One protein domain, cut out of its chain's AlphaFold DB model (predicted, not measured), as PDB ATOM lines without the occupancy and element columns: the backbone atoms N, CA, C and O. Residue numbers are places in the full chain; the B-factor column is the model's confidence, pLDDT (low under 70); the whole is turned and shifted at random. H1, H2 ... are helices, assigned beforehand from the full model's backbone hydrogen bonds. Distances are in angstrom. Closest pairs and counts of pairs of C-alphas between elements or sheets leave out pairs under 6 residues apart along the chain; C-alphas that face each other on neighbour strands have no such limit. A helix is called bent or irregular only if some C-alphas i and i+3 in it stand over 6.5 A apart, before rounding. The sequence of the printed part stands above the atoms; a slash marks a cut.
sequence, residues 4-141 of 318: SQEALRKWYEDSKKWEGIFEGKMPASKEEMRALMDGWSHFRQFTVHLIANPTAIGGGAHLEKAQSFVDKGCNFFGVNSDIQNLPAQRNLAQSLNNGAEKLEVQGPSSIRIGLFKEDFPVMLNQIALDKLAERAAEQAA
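This is residues 4 to 141 of the 318 residues of an uncharacterized protein of Legionella geestiana (UniProt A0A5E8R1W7). H1 and H3 run side by side the same way and H2b crosses both of them, the centres of the three making a triangle; H4 crosses near the last residues of H3, and the long H5 folds back along H4 and passes across H2a. Residues 132 to 141 of H5 stick out from the flat body as a free arm. The printed part has 138 residues with five named helices, H1 to H5 in chain order, and no named strand; the class is all helix, and the helix packing is mostly crossed. The whole is compact, with a radius of gyration of the C-alphas of 16.1 A and spans of 48 by 47 by 25 A.

Find C-alpha 4 at (304.833, 291.631, 260.098); from there H1, residues 4 to 22, runs 26.3 A. H2, residues 30 to 52, was assigned as one helix by its hydrogen bonds but is bent, C-alphas 38 and 41 being 7.5 A apart; its arms are H2a, residues 30 to 38, and H2b, residues 41 to 52. H3, residues 60 to 77, starts at C-alpha 60 at (288.722, 293.644, 259.963) and covers 25.7 A. H4, residues 89 to 102, is 20.1 A long and irregular, with C-alphas 90 and 93 7.7 A apart. H5, residues 110 to 141, also one helix by its hydrogen bonds, is bent, with C-alphas 118 and 121 6.6 A apart; H5a is residues 110 to 118, and H5b, residues 121 to 141, runs 30.2 A to C-alpha 141 at (324.792, 259.816, 267.544).

Start at Phe 22: its C-alpha is 5.6 A from that of Phe 76, the closest pair where H1 touches H3, the same way at a shallow tilt of 31 degrees. At Trp 11 and Phe 43, the closest C-alphas at 6.7 A, H1 and H2b only just touch, with 3 pairs within 8 A. H2a and H2b stand at a steep tilt of 56 degrees. H2b touches H3 at a steep tilt of 50 degrees, opposite ways, closest at the C-alphas of Ile 51 and Leu 63, 5.4 A. Look next at Phe 77 and Gly 99, whose C-alphas, 4.7 A apart, are the closest of H3 and H4, which touch. H4 and H5a form a helical hairpin and only just touch, with 3 pairs within 8 A, closest at the C-alphas of Ala 100 and Lys 117, 5.8 A. H5b only just touches H2a, with 3 pairs, about perpendicular at 73 degrees, closest at the C-alphas of Lys 30 and Met 123, 6.2 A. H1 and H5b are apart. Every O i to N i+4 pair is within hydrogen-bond range in H1, H2a, H2b, H3, H5a and H5b; in H4 8 of 10 are.

Look at Gly 107 and Ala 141 for the two C-alphas farthest apart, 51.5 A. The printed part has no cut, and the link H3 to H4, 11 residues, is long. Confidence is under 70 at residues 55 to 60 and 105 to 109.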
ATOM      1  N   SER A   4     306.276 291.844 259.924       71.88
ATOM      2  CA  SER A   4     304.833 291.631 260.098       71.88
ATOM      3  C   SER A   4     304.112 291.218 258.800       71.88
ATOM      4  O   SER A   4     303.256 290.334 258.821       71.88
ATOM      5  N   GLN A   5     304.491 291.788 257.648       78.12
ATOM      6  CA  GLN A   5     303.896 291.430 256.352       78.12
ATOM      7  C   GLN A   5     304.292 290.020 255.904       78.12
ATOM      8  O   GLN A   5     303.481 289.312 255.307       78.12
ATOM      9  N   GLU A   6     305.523 289.608 256.202       84.06
ATOM     10  CA  GLU A   6     306.019 288.274 255.862       84.06
ATOM     11  C   GLU A   6     305.342 287.186 256.707       84.06
ATOM     12  O   GLU A   6     304.864 286.188 256.165       84.06
ATOM     13  N   ALA A   7     305.206 287.418 258.017       83.56
ATOM     14  CA  ALA A   7     304.489 286.518 258.918       83.56
ATOM     15  C   ALA A   7     303.015 286.350 258.510       83.56
ATOM     16  O   ALA A   7     302.496 285.233 258.481       83.56
ATOM     17  N   LEU A   8     302.354 287.448 258.127       86.56
ATOM     18  CA  LEU A   8     300.974 287.421 257.650       86.56
ATOM     19  C   LEU A   8     300.836 286.658 256.324       86.56
ATOM     20  O   LEU A   8     299.919 285.850 256.174       86.56
ATOM     21  N   ARG A   9     301.757 286.864 255.373       89.50
ATOM     22  CA  ARG A   9     301.786 286.119 254.103       89.50
ATOM     23  C   ARG A   9     301.915 284.619 254.348       89.50
ATOM     24  O   ARG A   9     301.104 283.848 253.836       89.50
ATOM     25  N   LYS A  10     302.878 284.221 255.181       90.81
ATOM     26  CA  LYS A  10     303.079 282.822 255.565       90.81
ATOM     27  C   LYS A  10     301.835 282.244 256.241       90.81
ATOM     28  O   LYS A  10     301.418 281.137 255.911       90.81
ATOM     29  N   TRP A  11     301.202 283.000 257.140       93.56
ATOM     30  CA  TRP A  11     299.954 282.579 257.775       93.56
ATOM     31  C   TRP A  11     298.846 282.318 256.749       93.56
ATOM     32  O   TRP A  11     298.179 281.295 256.842       93.56
ATOM     33  N   TYR A  12     298.677 283.177 255.740       92.81
ATOM     34  CA  TYR A  12     297.691 282.967 254.671       92.81
ATOM     35  C   TYR A  12     297.956 281.711 253.833       92.81
ATOM     36  O   TYR A  12     297.019 281.050 253.378       92.81
ATOM     37  N   GLU A  13     299.224 281.400 253.579       94.31
ATOM     38  CA  GLU A  13     299.616 280.190 252.859       94.31
ATOM     39  C   GLU A  13     299.320 278.938 253.691       94.31
ATOM     40  O   GLU A  13     298.665 278.014 253.202       94.31
ATOM     41  N   ASP A  14     299.728 278.939 254.961       95.06
ATOM     42  CA  ASP A  14     299.490 277.836 255.891       95.06
ATOM     43  C   ASP A  14     297.988 277.657 256.170       95.06
ATOM     44  O   ASP A  14     297.491 276.530 256.165       95.06
ATOM     45  N   SER A  15     297.225 278.749 256.319       95.81
ATOM     46  CA  SER A  15     295.780 278.695 256.561       95.81
ATOM     47  C   SER A  15     295.051 278.037 255.395       95.81
ATOM     48  O   SER A  15     294.182 277.205 255.621       95.81
ATOM     49  N   LYS A  16     295.418 278.360 254.146       95.88
ATOM     50  CA  LYS A  16     294.816 277.746 252.952       95.88
ATOM     51  C   LYS A  16     295.094 276.247 252.875       95.88
ATOM     52  O   LYS A  16     294.225 275.490 252.452       95.88
ATOM     53  N   LYS A  17     296.296 275.815 253.263       96.44
ATOM     54  CA  LYS A  17     296.656 274.392 253.295       96.44
ATOM     55  C   LYS A  17     295.849 273.652 254.357       96.44
ATOM     56  O   LYS A  17     295.258 272.619 254.055       96.44
ATOM     57  N   TRP A  18     295.750 274.219 255.558       97.12
ATOM     58  CA  TRP A  18     294.923 273.683 256.639       97.12
ATOM     59  C   TRP A  18     293.434 273.640 256.283       97.12
ATOM     60  O   TRP A  18     292.806 272.605 256.470       97.12
ATOM     61  N   GLU A  19     292.877 274.706 255.703       95.62
ATOM     62  CA  GLU A  19     291.495 274.711 255.201       95.62
ATOM     63  C   GLU A  19     291.284 273.634 254.131       95.62
ATOM     64  O   GLU A  19     290.277 272.936 254.157       95.62
ATOM     65  N   GLY A  20     292.261 273.435 253.241       94.19
ATOM     66  CA  GLY A  20     292.235 272.335 252.284       94.19
ATOM     67  C   GLY A  20     292.123 270.973 252.973       94.19
ATOM     68  O   GLY A  20     291.292 270.164 252.572       94.19
ATOM     69  N   ILE A  21     292.910 270.730 254.025       94.94
ATOM     70  CA  ILE A  21     292.842 269.497 254.830       94.94
ATOM     71  C   ILE A  21     291.459 269.355 255.484       94.94
ATOM     72  O   ILE A  21     290.873 268.274 255.436       94.94
ATOM     73  N   PHE A  22     290.902 270.443 256.027       94.19
ATOM     74  CA  PHE A  22     289.559 270.448 256.622       94.19
ATOM     75  C   PHE A  22     288.454 270.121 255.608       94.19
ATOM     76  O   PHE A  22     287.395 269.632 255.984       94.19
ATOM     77  N   GLU A  23     288.711 270.352 254.322       91.50
ATOM     78  CA  GLU A  23     287.826 270.041 253.197       91.50
ATOM     79  C   GLU A  23     288.168 268.688 252.525       91.50
ATOM     80  O   GLU A  23     287.722 268.405 251.410       91.50
ATOM     81  N   GLY A  24     289.000 267.846 253.153       89.75
ATOM     82  CA  GLY A  24     289.397 266.542 252.606       89.75
ATOM     83  C   GLY A  24     290.325 266.642 251.388       89.75
ATOM     84  O   GLY A  24     290.278 265.824 250.464       89.75
ATOM     85  N   LYS A  25     291.140 267.699 251.299       91.75
ATOM     86  CA  LYS A  25     292.250 267.792 250.343       91.75
ATOM     87  C   LYS A  25     293.489 267.137 250.934       91.75
ATOM     88  O   LYS A  25     293.965 267.547 251.988       91.75
ATOM     89  N   MET A  26     294.058 266.189 250.197       91.88
ATOM     90  CA  MET A  26     295.354 265.628 250.551       91.88
ATOM     91  C   MET A  26     296.452 266.701 250.415       91.88
ATOM     92  O   MET A  26     296.450 267.432 249.413       91.88
ATOM     93  N   PRO A  27     297.383 266.812 251.381       93.81
ATOM     94  CA  PRO A  27     298.617 267.576 251.204       93.81
ATOM     95  C   PRO A  27     299.381 267.105 249.961       93.81
ATOM     96  O   PRO A  27     299.281 265.938 249.578       93.81
ATOM     97  N   ALA A  28     300.155 267.987 249.325       93.19
ATOM     98  CA  ALA A  28     300.877 267.635 248.104       93.19
ATOM     99  C   ALA A  28     302.001 266.625 248.370       93.19
ATOM    100  O   ALA A  28     302.341 265.835 247.490       93.19
ATOM    101  N   SER A  29     302.572 266.637 249.577       95.38
ATOM    102  CA  SER A  29     303.543 265.635 250.006       95.38
ATOM    103  C   SER A  29     303.525 265.400 251.518       95.38
ATOM    104  O   SER A  29     302.968 266.176 252.301       95.38
ATOM    105  N   LYS A  30     304.195 264.320 251.931       95.00
ATOM    106  CA  LYS A  30     304.434 263.991 253.340       95.00
ATOM    107  C   LYS A  30     305.237 265.090 254.046       95.00
ATOM    108  O   LYS A  30     304.962 265.414 255.197       95.00
ATOM    109  N   GLU A  31     306.210 265.680 253.358       95.44
ATOM    110  CA  GLU A  31     307.079 266.748 253.863       95.44
ATOM    111  C   GLU A  31     306.296 268.044 254.084       95.44
ATOM    112  O   GLU A  31     306.495 268.707 255.100       95.44
ATOM    113  N   GLU A  32     305.359 268.375 253.188       95.44
ATOM    114  CA  GLU A  32     304.444 269.502 253.394       95.44
ATOM    115  C   GLU A  32     303.598 269.291 254.652       95.44
ATOM    116  O   GLU A  32     303.531 270.176 255.507       95.44
ATOM    117  N   MET A  33     302.993 268.108 254.800       96.50
ATOM    118  CA  MET A  33     302.180 267.801 255.974       96.50
ATOM    119  C   MET A  33     303.007 267.843 257.260       96.50
ATOM    120  O   MET A  33     302.586 268.404 258.272       96.50
ATOM    121  N   ARG A  34     304.223 267.305 257.209       95.38
ATOM    122  CA  ARG A  34     305.170 267.353 258.317       95.38
ATOM    123  C   ARG A  34     305.502 268.793 258.714       95.38
ATOM    124  O   ARG A  34     305.427 269.107 259.900       95.38
ATOM    125  N   ALA A  35     305.802 269.661 257.748       95.56
ATOM    126  CA  ALA A  35     306.103 271.070 257.996       95.56
ATOM    127  C   ALA A  35     304.906 271.822 258.602       95.56
ATOM    128  O   ALA A  35     305.077 272.588 259.551       95.56
ATOM    129  N   LEU A  36     303.689 271.563 258.110       96.31
ATOM    130  CA  LEU A  36     302.459 272.116 258.683       96.31
ATOM    131  C   LEU A  36     302.276 271.675 260.136       96.31
ATOM    132  O   LEU A  36     302.021 272.512 261.003       96.31
ATOM    133  N   MET A  37     302.449 270.380 260.416       96.19
ATOM    134  CA  MET A  37     302.381 269.857 261.778       96.19
ATOM    135  C   MET A  37     303.439 270.502 262.668       96.19
ATOM    136  O   MET A  37     303.104 270.927 263.763       96.19
ATOM    137  N   ASP A  38     304.695 270.610 262.236       94.62
ATOM    138  CA  ASP A  38     305.769 271.216 263.037       94.62
ATOM    139  C   ASP A  38     305.517 272.708 263.321       94.62
ATOM    140  O   ASP A  38     305.811 273.198 264.414       94.62
ATOM    141  N   GLY A  39     304.898 273.418 262.374       95.12
ATOM    142  CA  GLY A  39     304.525 274.827 262.503       95.12
ATOM    143  C   GLY A  39     303.220 275.097 263.260       95.12
ATOM    144  O   GLY A  39     302.924 276.258 263.547       95.12
ATOM    145  N   TRP A  40     302.438 274.071 263.604       95.88
ATOM    146  CA  TRP A  40     301.064 274.244 264.082       95.88
ATOM    147  C   TRP A  40     300.943 275.066 265.371       95.88
ATOM    148  O   TRP A  40     300.074 275.931 265.453       95.88
ATOM    149  N   SER A  41     301.827 274.875 266.358       93.62
ATOM    150  CA  SER A  41     301.826 275.698 267.582       93.62
ATOM    151  C   SER A  41     301.962 277.193 267.285       93.62
ATOM    152  O   SER A  41     301.186 277.997 267.804       93.62
ATOM    153  N   HIS A  42     302.933 277.557 266.443       92.62
ATOM    154  CA  HIS A  42     303.197 278.947 266.070       92.62
ATOM    155  C   HIS A  42     302.041 279.514 265.248       92.62
ATOM    156  O   HIS A  42     301.550 280.602 265.534       92.62
ATOM    157  N   PHE A  43     301.550 278.738 264.282       94.62
ATOM    158  CA  PHE A  43     300.390 279.100 263.481       94.62
ATOM    159  C   PHE A  43     299.152 279.358 264.360       94.62
ATOM    160  O   PHE A  43     298.523 280.405 264.237       94.62
ATOM    161  N   ARG A  44     298.844 278.467 265.316       93.44
ATOM    162  CA  ARG A  44     297.731 278.627 266.269       93.44
ATOM    163  C   ARG A  44     297.883 279.892 267.113       93.44
ATOM    164  O   ARG A  44     296.911 280.625 267.274       93.44
ATOM    165  N   GLN A  45     299.074 280.162 267.647       91.06
ATOM    166  CA  GLN A  45     299.341 281.377 268.428       91.06
ATOM    167  C   GLN A  45     299.170 282.647 267.590       91.06
ATOM    168  O   GLN A  45     298.566 283.612 268.057       91.06
ATOM    169  N   PHE A  46     299.640 282.635 266.343       90.81
ATOM    170  CA  PHE A  46     299.470 283.762 265.434       90.81
ATOM    171  C   PHE A  46     297.989 284.005 265.108       90.81
ATOM    172  O   PHE A  46     297.528 285.142 265.161       90.81
ATOM    173  N   THR A  47     297.205 282.946 264.883       91.56
ATOM    174  CA  THR A  47     295.745 283.043 264.704       91.56
ATOM    175  C   THR A  47     295.056 283.653 265.931       91.56
ATOM    176  O   THR A  47     294.205 284.525 265.777       91.56
ATOM    177  N   VAL A  48     295.446 283.260 267.153       89.94
ATOM    178  CA  VAL A  48     294.946 283.887 268.397       89.94
ATOM    179  C   VAL A  48     295.264 285.382 268.411       89.94
ATOM    180  O   VAL A  48     294.403 286.194 268.745       89.94
ATOM    181  N   HIS A  49     296.488 285.753 268.038       88.00
ATOM    182  CA  HIS A  49     296.921 287.146 268.028       88.00
ATOM    183  C   HIS A  49     296.134 287.999 267.021       88.00
ATOM    184  O   HIS A  49     295.713 289.100 267.377       88.00
ATOM    185  N   LEU A  50     295.868 287.475 265.815       87.12
ATOM    186  CA  LEU A  50     295.030 288.134 264.804       87.12
ATOM    187  C   LEU A  50     293.604 288.398 265.309       87.12
ATOM    188  O   LEU A  50     293.030 289.442 265.010       87.12
ATOM    189  N   ILE A  51     293.045 287.470 266.094       87.38
ATOM    190  CA  ILE A  51     291.700 287.611 266.663       87.38
ATOM    191  C   ILE A  51     291.685 288.618 267.820       87.38
ATOM    192  O   ILE A  51     290.775 289.437 267.914       87.38
ATOM    193  N   ALA A  52     292.690 288.568 268.696       86.00
ATOM    194  CA  ALA A  52     292.759 289.425 269.876       86.00
ATOM    195  C   ALA A  52     293.125 290.885 269.550       86.00
ATOM    196  O   ALA A  52     292.712 291.784 270.280       86.00
ATOM    197  N   ASN A  53     293.882 291.133 268.473       82.06
ATOM    198  CA  ASN A  53     294.426 292.458 268.140       82.06
ATOM    199  C   ASN A  53     294.137 292.883 266.681       82.06
ATOM    200  O   ASN A  53     295.067 293.153 265.914       82.06
ATOM    201  N   PRO A  54     292.861 293.004 266.273       72.06
ATOM    202  CA  PRO A  54     292.481 293.238 264.875       72.06
ATOM    203  C   PRO A  54     292.934 294.600 264.314       72.06
ATOM    204  O   PRO A  54     293.066 294.769 263.102       72.06
ATOM    205  N   THR A  55     293.201 295.584 265.176       69.62
ATOM    206  CA  THR A  55     293.645 296.932 264.783       69.62
ATOM    207  C   THR A  55     295.148 297.029 264.509       69.62
ATOM    208  O   THR A  55     295.565 297.956 263.825       69.62
ATOM    209  N   ALA A  56     295.961 296.088 265.005       64.50
ATOM    210  CA  ALA A  56     297.423 296.159 264.919       64.50
ATOM    211  C   ALA A  56     297.995 295.670 263.571       64.50
ATOM    212  O   ALA A  56     299.118 296.020 263.224       64.50
ATOM    213  N   ILE A  57     297.238 294.871 262.805       60.69
ATOM    214  CA  ILE A  57     297.739 294.147 261.613       60.69
ATOM    215  C   ILE A  57     296.954 294.517 260.331       60.69
ATOM    216  O   ILE A  57     297.044 293.849 259.311       60.69
ATOM    217  N   GLY A  58     296.216 295.635 260.330       57.94
ATOM    218  CA  GLY A  58     295.648 296.189 259.089       57.94
ATOM    219  C   GLY A  58     294.175 295.869 258.798       57.94
ATOM    220  O   GLY A  58     293.776 295.878 257.637       57.94
ATOM    221  N   GLY A  59     293.340 295.672 259.826       60.28
ATOM    222  CA  GLY A  59     291.881 295.818 259.710       60.28
ATOM    223  C   GLY A  59     291.054 294.524 259.736       60.28
ATOM    224  O   GLY A  59     291.573 293.410 259.800       60.28
ATOM    225  N   GLY A  60     289.723 294.693 259.700       68.12
ATOM    226  CA  GLY A  60     288.722 293.644 259.963       68.12
ATOM    227  C   GLY A  60     288.750 292.425 259.031       68.12
ATOM    228  O   GLY A  60     288.353 291.344 259.449       68.12
ATOM    229  N   ALA A  61     289.303 292.538 257.820       78.94
ATOM    230  CA  ALA A  61     289.373 291.419 256.874       78.94
ATOM    231  C   ALA A  61     290.269 290.260 257.365       78.94
ATOM    232  O   ALA A  61     289.992 289.090 257.089       78.94
ATOM    233  N   HIS A  62     291.338 290.560 258.112       82.69
ATOM    234  CA  HIS A  62     292.202 289.534 258.709       82.69
ATOM    235  C   HIS A  62     291.511 288.831 259.882       82.69
ATOM    236  O   HIS A  62     291.629 287.613 260.022       82.69
ATOM    237  N   LEU A  63     290.744 289.589 260.674       86.69
ATOM    238  CA  LEU A  63     289.927 289.067 261.768       86.69
ATOM    239  C   LEU A  63     288.867 288.096 261.246       86.69
ATOM    240  O   LEU A  63     288.798 286.966 261.717       86.69
ATOM    241  N   GLU A  64     288.089 288.513 260.245       88.25
ATOM    242  CA  GLU A  64     287.047 287.683 259.632       88.25
ATOM    243  C   GLU A  64     287.630 286.385 259.065       88.25
ATOM    244  O   GLU A  64     287.086 285.300 259.278       88.25
ATOM    245  N   LYS A  65     288.788 286.464 258.392       90.56
ATOM    246  CA  LYS A  65     289.457 285.273 257.862       90.56
ATOM    247  C   LYS A  65     289.957 284.345 258.971       90.56
ATOM    248  O   LYS A  65     289.837 283.130 258.827       90.56
ATOM    249  N   ALA A  66     290.508 284.889 260.056       91.31
ATOM    250  CA  ALA A  66     290.972 284.102 261.195       91.31
ATOM    251  C   ALA A  66     289.806 283.444 261.953       91.31
ATOM    252  O   ALA A  66     289.897 282.269 262.291       91.31
ATOM    253  N   GLN A  67     288.692 284.152 262.156       92.75
ATOM    254  CA  GLN A  67     287.473 283.593 262.751       92.75
ATOM    255  C   GLN A  67     286.887 282.483 261.875       92.75
ATOM    256  O   GLN A  67     286.688 281.372 262.355       92.75
ATOM    257  N   SER A  68     286.753 282.731 260.568       94.00
ATOM    258  CA  SER A  68     286.298 281.719 259.609       94.00
ATOM    259  C   SER A  68     287.205 280.483 259.595       94.00
ATOM    260  O   SER A  68     286.718 279.356 259.499       94.00
ATOM    261  N   PHE A  69     288.523 280.669 259.724       95.56
ATOM    262  CA  PHE A  69     289.464 279.560 259.867       95.56
ATOM    263  C   PHE A  69     289.184 278.732 261.130       95.56
ATOM    264  O   PHE A  69     289.154 277.502 261.061       95.56
ATOM    265  N   VAL A  70     288.973 279.394 262.274       95.25
ATOM    266  CA  VAL A  70     288.663 278.731 263.549       95.25
ATOM    267  C   VAL A  70     287.360 277.953 263.451       95.25
ATOM    268  O   VAL A  70     287.358 276.779 263.808       95.25
ATOM    269  N   ASP A  71     286.303 278.549 262.900       94.44
ATOM    270  CA  ASP A  71     285.011 277.882 262.712       94.44
ATOM    271  C   ASP A  71     285.165 276.588 261.902       94.44
ATOM    272  O   ASP A  71     284.702 275.521 262.314       94.44
ATOM    273  N   LYS A  72     285.875 276.658 260.767       94.38
ATOM    274  CA  LYS A  72     286.136 275.494 259.908       94.38
ATOM    275  C   LYS A  72     286.959 274.423 260.618       94.38
ATOM    276  O   LYS A  72     286.622 273.243 260.531       94.38
ATOM    277  N   GLY A  73     288.019 274.823 261.318       94.06
ATOM    278  CA  GLY A  73     288.869 273.902 262.068       94.06
ATOM    279  C   GLY A  73     288.105 273.219 263.200       94.06
ATOM    280  O   GLY A  73     288.139 271.998 263.318       94.06
ATOM    281  N   CYS A  74     287.362 273.982 264.001       93.94
ATOM    282  CA  CYS A  74     286.529 273.452 265.076       93.94
ATOM    283  C   CYS A  74     285.474 272.475 264.548       93.94
ATOM    284  O   CYS A  74     285.327 271.388 265.108       93.94
ATOM    285  N   ASN A  75     284.818 272.803 263.430       93.81
ATOM    286  CA  ASN A  75     283.885 271.895 262.768       93.81
ATOM    287  C   ASN A  75     284.569 270.593 262.320       93.81
ATOM    288  O   ASN A  75     284.083 269.508 262.630       93.81
ATOM    289  N   PHE A  76     285.734 270.682 261.667       94.56
ATOM    290  CA  PHE A  76     286.511 269.510 261.247       94.56
ATOM    291  C   PHE A  76     286.906 268.613 262.431       94.56
ATOM    292  O   PHE A  76     286.793 267.391 262.360       94.56
ATOM    293  N   PHE A  77     287.325 269.202 263.554       93.94
ATOM    294  CA  PHE A  77     287.672 268.449 264.762       93.94
ATOM    295  C   PHE A  77     286.447 267.993 265.579       93.94
ATOM    296  O   PHE A  77     286.595 267.195 266.509       93.94
ATOM    297  N   GLY A  78     285.238 268.447 265.232       90.50
ATOM    298  CA  GLY A  78     284.000 268.155 265.955       90.50
ATOM    299  C   GLY A  78     283.970 268.759 267.362       90.50
ATOM    300  O   GLY A  78     283.540 268.091 268.302       90.50
ATOM    301  N   VAL A  79     284.475 269.985 267.513       91.44
ATOM    302  CA  VAL A  79     284.508 270.751 268.769       91.44
ATOM    303  C   VAL A  79     283.765 272.079 268.613       91.44
ATOM    304  O   VAL A  79     283.550 272.556 267.501       91.44
ATOM    305  N   ASN A  80     283.383 272.703 269.730       90.19
ATOM    306  CA  ASN A  80     282.717 274.009 269.706       90.19
ATOM    307  C   ASN A  80     283.627 275.082 269.092       90.19
ATOM    308  O   ASN A  80     284.847 275.032 269.287       90.19
ATOM    309  N   SER A  81     283.027 276.063 268.407       87.12
ATOM    310  CA  SER A  81     283.774 277.154 267.775       87.12
ATOM    311  C   SER A  81     284.374 278.112 268.809       87.12
ATOM    312  O   SER A  81     283.760 279.085 269.240       87.12
ATOM    313  N   ASP A  82     285.580 277.768 269.241       87.81
ATOM    314  CA  ASP A  82     286.453 278.560 270.095       87.81
ATOM    315  C   ASP A  82     287.895 278.178 269.747       87.81
ATOM    316  O   ASP A  82     288.246 276.997 269.666       87.81
ATOM    317  N   ILE A  83     288.757 279.178 269.574       84.69
ATOM    318  CA  ILE A  83     290.183 279.002 269.287       84.69
ATOM    319  C   ILE A  83     290.894 278.138 270.344       84.69
ATOM    320  O   ILE A  83     291.861 277.432 270.035       84.69
ATOM    321  N   GLN A  84     290.409 278.146 271.591       86.62
ATOM    322  CA  GLN A  84     290.954 277.307 272.656       86.62
ATOM    323  C   GLN A  84     290.689 275.818 272.435       86.62
ATOM    324  O   GLN A  84     291.485 274.997 272.890       86.62
ATOM    325  N   ASN A  85     289.647 275.475 271.676       88.94
ATOM    326  CA  ASN A  85     289.273 274.095 271.385       88.94
ATOM    327  C   ASN A  85     290.068 273.482 270.223       88.94
ATOM    328  O   ASN A  85     290.040 272.263 270.053       88.94
ATOM    329  N   LEU A  86     290.806 274.284 269.441       92.00
ATOM    330  CA  LEU A  86     291.736 273.735 268.454       92.00
ATOM    331  C   LEU A  86     292.833 272.910 269.153       92.00
ATOM    332  O   LEU A  86     293.376 273.350 270.174       92.00
ATOM    333  N   PRO A  87     293.210 271.742 268.601       93.31
ATOM    334  CA  PRO A  87     294.105 270.809 269.270       93.31
ATOM    335  C   PRO A  87     295.481 271.417 269.537       93.31
ATOM    336  O   PRO A  87     296.044 272.142 268.719       93.31
ATOM    337  N   ALA A  88     296.070 271.076 270.679       92.88
ATOM    338  CA  ALA A  88     297.480 271.352 270.934       92.88
ATOM    339  C   ALA A  88     298.375 270.428 270.090       92.88
ATOM    340  O   ALA A  88     297.985 269.305 269.772       92.88
ATOM    341  N   GLN A  89     299.618 270.851 269.831       92.00
ATOM    342  CA  GLN A  89     300.616 270.095 269.058       92.00
ATOM    343  C   GLN A  89     300.707 268.613 269.430       92.00
ATOM    344  O   GLN A  89     300.709 267.745 268.563       92.00
ATOM    345  N   ARG A  90     300.759 268.324 270.737       89.62
ATOM    346  CA  ARG A  90     300.892 266.962 271.275       89.62
ATOM    347  C   ARG A  90     299.762 266.015 270.856       89.62
ATOM    348  O   ARG A  90     299.998 264.821 270.757       89.62
ATOM    349  N   ASN A  91     298.568 266.551 270.602       92.31
ATOM    350  CA  ASN A  91     297.365 265.781 270.284       92.31
ATOM    351  C   ASN A  91     296.944 265.951 268.816       92.31
ATOM    352  O   ASN A  91     295.977 265.332 268.381       92.31
ATOM    353  N   LEU A  92     297.661 266.779 268.048       93.38
ATOM    354  CA  LEU A  92     297.275 267.186 266.701       93.38
ATOM    355  C   LEU A  92     297.086 265.990 265.763       93.38
ATOM    356  O   LEU A  92     296.059 265.904 265.105       93.38
ATOM    357  N   ALA A  93     298.034 265.050 265.731       92.94
ATOM    358  CA  ALA A  93     297.963 263.880 264.847       92.94
ATOM    359  C   ALA A  93     296.704 263.032 265.101       92.94
ATOM    360  O   ALA A  93     296.010 262.646 264.165       92.94
ATOM    361  N   GLN A  94     296.373 262.798 266.374       93.25
ATOM    362  CA  GLN A  94     295.173 262.056 266.756       93.25
ATOM    363  C   GLN A  94     293.901 262.826 266.389       93.25
ATOM    364  O   GLN A  94     292.973 262.255 265.824       93.25
ATOM    365  N   SER A  95     293.858 264.131 266.669       94.50
ATOM    366  CA  SER A  95     292.724 264.980 266.300       94.50
ATOM    367  C   SER A  95     292.519 265.052 264.785       94.50
ATOM    368  O   SER A  95     291.377 265.079 264.339       94.50
ATOM    369  N   LEU A  96     293.595 265.033 263.995       95.25
ATOM    370  CA  LEU A  96     293.537 265.004 262.533       95.25
ATOM    371  C   LEU A  96     292.963 263.690 261.997       95.25
ATOM    372  O   LEU A  96     292.097 263.742 261.128       95.25
ATOM    373  N   ASN A  97     293.378 262.543 262.544       93.00
ATOM    374  CA  ASN A  97     292.778 261.246 262.208       93.00
ATOM    375  C   ASN A  97     291.277 261.234 262.525       93.00
ATOM    376  O   ASN A  97     290.458 260.943 261.657       93.00
ATOM    377  N   ASN A  98     290.907 261.649 263.740       92.44
ATOM    378  CA  ASN A  98     289.509 261.687 264.170       92.44
ATOM    379  C   ASN A  98     288.654 262.635 263.310       92.44
ATOM    380  O   ASN A  98     287.487 262.351 263.052       92.44
ATOM    381  N   GLY A  99     289.210 263.780 262.899       91.75
ATOM    382  CA  GLY A  99     288.523 264.727 262.018       91.75
ATOM    383  C   GLY A  99     288.349 264.173 260.605       91.75
ATOM    384  O   GLY A  99     287.257 264.244 260.045       91.75
ATOM    385  N   ALA A 100     289.386 263.528 260.061       91.94
ATOM    386  CA  ALA A 100     289.333 262.886 258.752       91.94
ATOM    387  C   ALA A 100     288.256 261.788 258.693       91.94
ATOM    388  O   ALA A 100     287.470 261.756 257.748       91.94
ATOM    389  N   GLU A 101     288.149 260.943 259.724       89.38
ATOM    390  CA  GLU A 101     287.116 259.900 259.815       89.38
ATOM    391  C   GLU A 101     285.690 260.471 259.779       89.38
ATOM    392  O   GLU A 101     284.805 259.899 259.130       89.38
ATOM    393  N   LYS A 102     285.475 261.622 260.427       88.06
ATOM    394  CA  LYS A 102     284.171 262.290 260.554       88.06
ATOM    395  C   LYS A 102     283.751 263.102 259.329       88.06
ATOM    396  O   LYS A 102     282.600 263.524 259.278       88.06
ATOM    397  N   LEU A 103     284.630 263.314 258.346       87.31
ATOM    398  CA  LEU A 103     284.276 264.040 257.125       87.31
ATOM    399  C   LEU A 103     283.092 263.374 256.413       87.31
ATOM    400  O   LEU A 103     283.173 262.218 255.993       87.31
ATOM    401  N   GLU A 104     281.982 264.088 256.261       79.81
ATOM    402  CA  GLU A 104     280.817 263.555 255.562       79.81
ATOM    403  C   GLU A 104     281.046 263.517 254.049       79.81
ATOM    404  O   GLU A 104     281.554 264.458 253.440       79.81
ATOM    405  N   VAL A 105     280.632 262.418 253.419       67.06
ATOM    406  CA  VAL A 105     280.643 262.288 251.963       67.06
ATOM    407  C   VAL A 105     279.340 262.872 251.425       67.06
ATOM    408  O   VAL A 105     278.350 262.159 251.291       67.06
ATOM    409  N   GLN A 106     279.318 264.171 251.128       55.50
ATOM    410  CA  GLN A 106     278.179 264.795 250.451       55.50
ATOM    411  C   GLN A 106     278.572 265.258 249.038       55.50
ATOM    412  O   GLN A 106     279.499 266.045 248.858       55.50
ATOM    413  N   GLY A 107     277.856 264.768 248.019       57.00
ATOM    414  CA  GLY A 107     277.994 265.205 246.621       57.00
ATOM    415  C   GLY A 107     279.000 264.417 245.753       57.00
ATOM    416  O   GLY A 107     279.526 263.385 246.168       57.00
ATOM    417  N   PRO A 108     279.278 264.887 244.516       53.97
ATOM    418  CA  PRO A 108     280.074 264.180 243.494       53.97
ATOM    419  C   PRO A 108     281.572 264.017 243.825       53.97
ATOM    420  O   PRO A 108     282.340 263.507 243.014       53.97
ATOM    421  N   SER A 109     282.011 264.443 245.013       61.91
ATOM    422  CA  SER A 109     283.398 264.367 245.501       61.91
ATOM    423  C   SER A 109     283.689 263.121 246.353       61.91
ATOM    424  O   SER A 109     284.712 263.070 247.038       61.91
ATOM    425  N   SER A 110     282.813 262.113 246.319       72.88
ATOM    426  CA  SER A 110     282.883 260.918 247.171       72.88
ATOM    427  C   SER A 110     284.183 260.128 247.047       72.88
ATOM    428  O   SER A 110     284.732 259.700 248.058       72.88
ATOM    429  N   ILE A 111     284.721 260.011 245.832       77.69
ATOM    430  CA  ILE A 111     285.987 259.313 245.575       77.69
ATOM    431  C   ILE A 111     287.156 260.037 246.255       77.69
ATOM    432  O   ILE A 111     287.993 259.404 246.889       77.69
ATOM    433  N   ARG A 112     287.198 261.374 246.180       83.19
ATOM    434  CA  ARG A 112     288.276 262.175 246.779       83.19
ATOM    435  C   ARG A 112     288.271 262.085 248.305       83.19
ATOM    436  O   ARG A 112     289.334 261.945 248.896       83.19
ATOM    437  N   ILE A 113     287.097 262.171 248.931       85.38
ATOM    438  CA  ILE A 113     286.976 262.048 250.393       85.38
ATOM    439  C   ILE A 113     287.296 260.614 250.833       85.38
ATOM    440  O   ILE A 113     287.953 260.439 251.853       85.38
ATOM    441  N   GLY A 114     286.895 259.603 250.053       84.19
ATOM    442  CA  GLY A 114     287.275 258.206 250.284       84.19
ATOM    443  C   GLY A 114     288.792 258.018 250.318       84.19
ATOM    444  O   GLY A 114     289.323 257.585 251.334       84.19
ATOM    445  N   LEU A 115     289.492 258.464 249.267       86.56
ATOM    446  CA  LEU A 115     290.960 258.425 249.202       86.56
ATOM    447  C   LEU A 115     291.614 259.198 250.351       86.56
ATOM    448  O   LEU A 115     292.577 258.733 250.948       86.56
ATOM    449  N   PHE A 116     291.071 260.364 250.710       90.44
ATOM    450  CA  PHE A 116     291.575 261.123 251.849       90.44
ATOM    451  C   PHE A 116     291.449 260.334 253.161       90.44
ATOM    452  O   PHE A 116     292.407 260.279 253.922       90.44
ATOM    453  N   LYS A 117     290.310 259.684 253.428       90.56
ATOM    454  CA  LYS A 117     290.122 258.872 254.643       90.56
ATOM    455  C   LYS A 117     291.039 257.650 254.703       90.56
ATOM    456  O   LYS A 117     291.412 257.247 255.800       90.56
ATOM    457  N   GLU A 118     291.386 257.076 253.557       89.62
ATOM    458  CA  GLU A 118     292.279 255.917 253.467       89.62
ATOM    459  C   GLU A 118     293.755 256.322 253.601       89.62
ATOM    460  O   GLU A 118     294.468 255.799 254.459       89.62
ATOM    461  N   ASP A 119     294.210 257.295 252.811       92.00
ATOM    462  CA  ASP A 119     295.635 257.611 252.669       92.00
ATOM    463  C   ASP A 119     296.146 258.617 253.708       92.00
ATOM    464  O   ASP A 119     297.329 258.608 254.072       92.00
ATOM    465  N   PHE A 120     295.291 259.522 254.197       93.88
ATOM    466  CA  PHE A 120     295.716 260.575 255.124       93.88
ATOM    467  C   PHE A 120     296.206 260.015 256.469       93.88
ATOM    468  O   PHE A 120     297.302 260.400 256.893       93.88
ATOM    469  N   PRO A 121     295.516 259.052 257.117       94.00
ATOM    470  CA  PRO A 121     296.038 258.413 258.324       94.00
ATOM    471  C   PRO A 121     297.361 257.676 258.088       94.00
ATOM    472  O   PRO A 121     298.250 257.707 258.942       94.00
ATOM    473  N   VAL A 122     297.530 257.050 256.916       94.62
ATOM    474  CA  VAL A 122     298.780 256.371 256.537       94.62
ATOM    475  C   VAL A 122     299.931 257.376 256.455       94.62
ATOM    476  O   VAL A 122     300.995 257.138 257.029       94.62
ATOM    477  N   MET A 123     299.711 258.536 255.826       95.38
ATOM    478  CA  MET A 123     300.696 259.620 255.776       95.38
ATOM    479  C   MET A 123     301.069 260.118 257.179       95.38
ATOM    480  O   MET A 123     302.256 260.274 257.475       95.38
ATOM    481  N   LEU A 124     300.085 260.337 258.059       94.69
ATOM    482  CA  LEU A 124     300.334 260.782 259.435       94.69
ATOM    483  C   LEU A 124     301.144 259.760 260.238       94.69
ATOM    484  O   LEU A 124     302.080 260.136 260.949       94.69
ATOM    485  N   ASN A 125     300.838 258.472 260.081       93.25
ATOM    486  CA  ASN A 125     301.591 257.391 260.712       93.25
ATOM    487  C   ASN A 125     303.033 257.328 260.193       93.25
ATOM    488  O   ASN A 125     303.958 257.201 260.994       93.25
ATOM    489  N   GLN A 126     303.251 257.491 258.885       93.69
ATOM    490  CA  GLN A 126     304.601 257.528 258.326       93.69
ATOM    491  C   GLN A 126     305.416 258.707 258.875       93.69
ATOM    492  O   GLN A 126     306.577 258.531 259.232       93.69
ATOM    493  N   ILE A 127     304.814 259.893 259.018       94.12
ATOM    494  CA  ILE A 127     305.481 261.056 259.635       94.12
ATOM    495  C   ILE A 127     305.857 260.764 261.092       94.12
ATOM    496  O   ILE A 127     306.936 261.152 261.544       94.12
ATOM    497  N   ALA A 128     304.980 260.092 261.843       91.38
ATOM    498  CA  ALA A 128     305.260 259.711 263.223       91.38
ATOM    499  C   ALA A 128     306.426 258.711 263.317       91.38
ATOM    500  O   ALA A 128     307.297 258.876 264.174       91.38
ATOM    501  N   LEU A 129     306.472 257.724 262.415       92.25
ATOM    502  CA  LEU A 129     307.572 256.763 262.313       92.25
ATOM    503  C   LEU A 129     308.894 257.447 261.948       92.25
ATOM    504  O   LEU A 129     309.896 257.205 262.619       92.25
ATOM    505  N   ASP A 130     308.891 258.348 260.962       92.12
ATOM    506  CA  ASP A 130     310.087 259.094 260.554       92.12
ATOM    507  C   ASP A 130     310.638 259.933 261.721       92.12
ATOM    508  O   ASP A 130     311.832 259.895 262.017       92.12
ATOM    509  N   LYS A 131     309.764 260.631 262.462       90.12
ATOM    510  CA  LYS A 131     310.160 261.406 263.652       90.12
ATOM    511  C   LYS A 131     310.729 260.535 264.770       90.12
ATOM    512  O   LYS A 131     311.607 260.981 265.507       90.12
ATOM    513  N   LEU A 132     310.214 259.319 264.939       90.38
ATOM    514  CA  LEU A 132     310.732 258.380 265.930       90.38
ATOM    515  C   LEU A 132     312.109 257.845 265.516       90.38
ATOM    516  O   LEU A 132     313.012 257.797 266.351       90.38
ATOM    517  N   ALA A 133     312.286 257.516 264.236       92.12
ATOM    518  CA  ALA A 133     313.563 257.078 263.684       92.12
ATOM    519  C   ALA A 133     314.643 258.166 263.802       92.12
ATOM    520  O   ALA A 133     315.761 257.875 264.217       92.12
ATOM    521  N   GLU A 134     314.304 259.425 263.519       91.31
ATOM    522  CA  GLU A 134     315.229 260.553 263.675       91.31
ATOM    523  C   GLU A 134     315.657 260.771 265.126       91.31
ATOM    524  O   GLU A 134     316.845 260.937 265.385       91.31
ATOM    525  N   ARG A 135     314.727 260.700 266.088       88.31
ATOM    526  CA  ARG A 135     315.071 260.795 267.519       88.31
ATOM    527  C   ARG A 135     315.976 259.653 267.965       88.31
ATOM    528  O   ARG A 135     316.899 259.882 268.738       88.31
ATOM    529  N   ALA A 136     315.722 258.437 267.487       91.56
ATOM    530  CA  ALA A 136     316.578 257.292 267.780       91.56
ATOM    531  C   ALA A 136     317.983 257.475 267.178       91.56
ATOM    532  O   ALA A 136     318.976 257.198 267.848       91.56
ATOM    533  N   ALA A 137     318.077 257.992 265.950       91.75
ATOM    534  CA  ALA A 137     319.349 258.294 265.299       91.75
ATOM    535  C   ALA A 137     320.119 259.421 266.012       91.75
ATOM    536  O   ALA A 137     321.329 259.305 266.194       91.75
ATOM    537  N   GLU A 138     319.432 260.475 266.457       90.50
ATOM    538  CA  GLU A 138     320.022 261.569 267.235       90.50
ATOM    539  C   GLU A 138     320.568 261.059 268.574       90.50
ATOM    540  O   GLU A 138     321.735 261.286 268.885       90.50
ATOM    541  N   GLN A 139     319.784 260.270 269.314       90.56
ATOM    542  CA  GLN A 139     320.230 259.651 270.567       90.56
ATOM    543  C   GLN A 139     321.429 258.719 270.361       90.56
ATOM    544  O   GLN A 139     322.381 258.762 271.141       90.56
ATOM    545  N   ALA A 140     321.419 257.905 269.302       91.25
ATOM    546  CA  ALA A 140     322.543 257.033 268.973       91.25
ATOM    547  C   ALA A 140     323.808 257.837 268.624       91.25
ATOM    548  O   ALA A 140     324.904 257.486 269.059       91.25
ATOM    549  N   ALA A 141     323.673 258.940 267.882       90.69
ATOM    550  CA  ALA A 141     324.792 259.816 267.544       90.69
ATOM    551  C   ALA A 141     325.362 260.536 268.778       90.69
ATOM    552  O   ALA A 141     326.584 260.650 268.922       90.69
TER     553      ALA A 141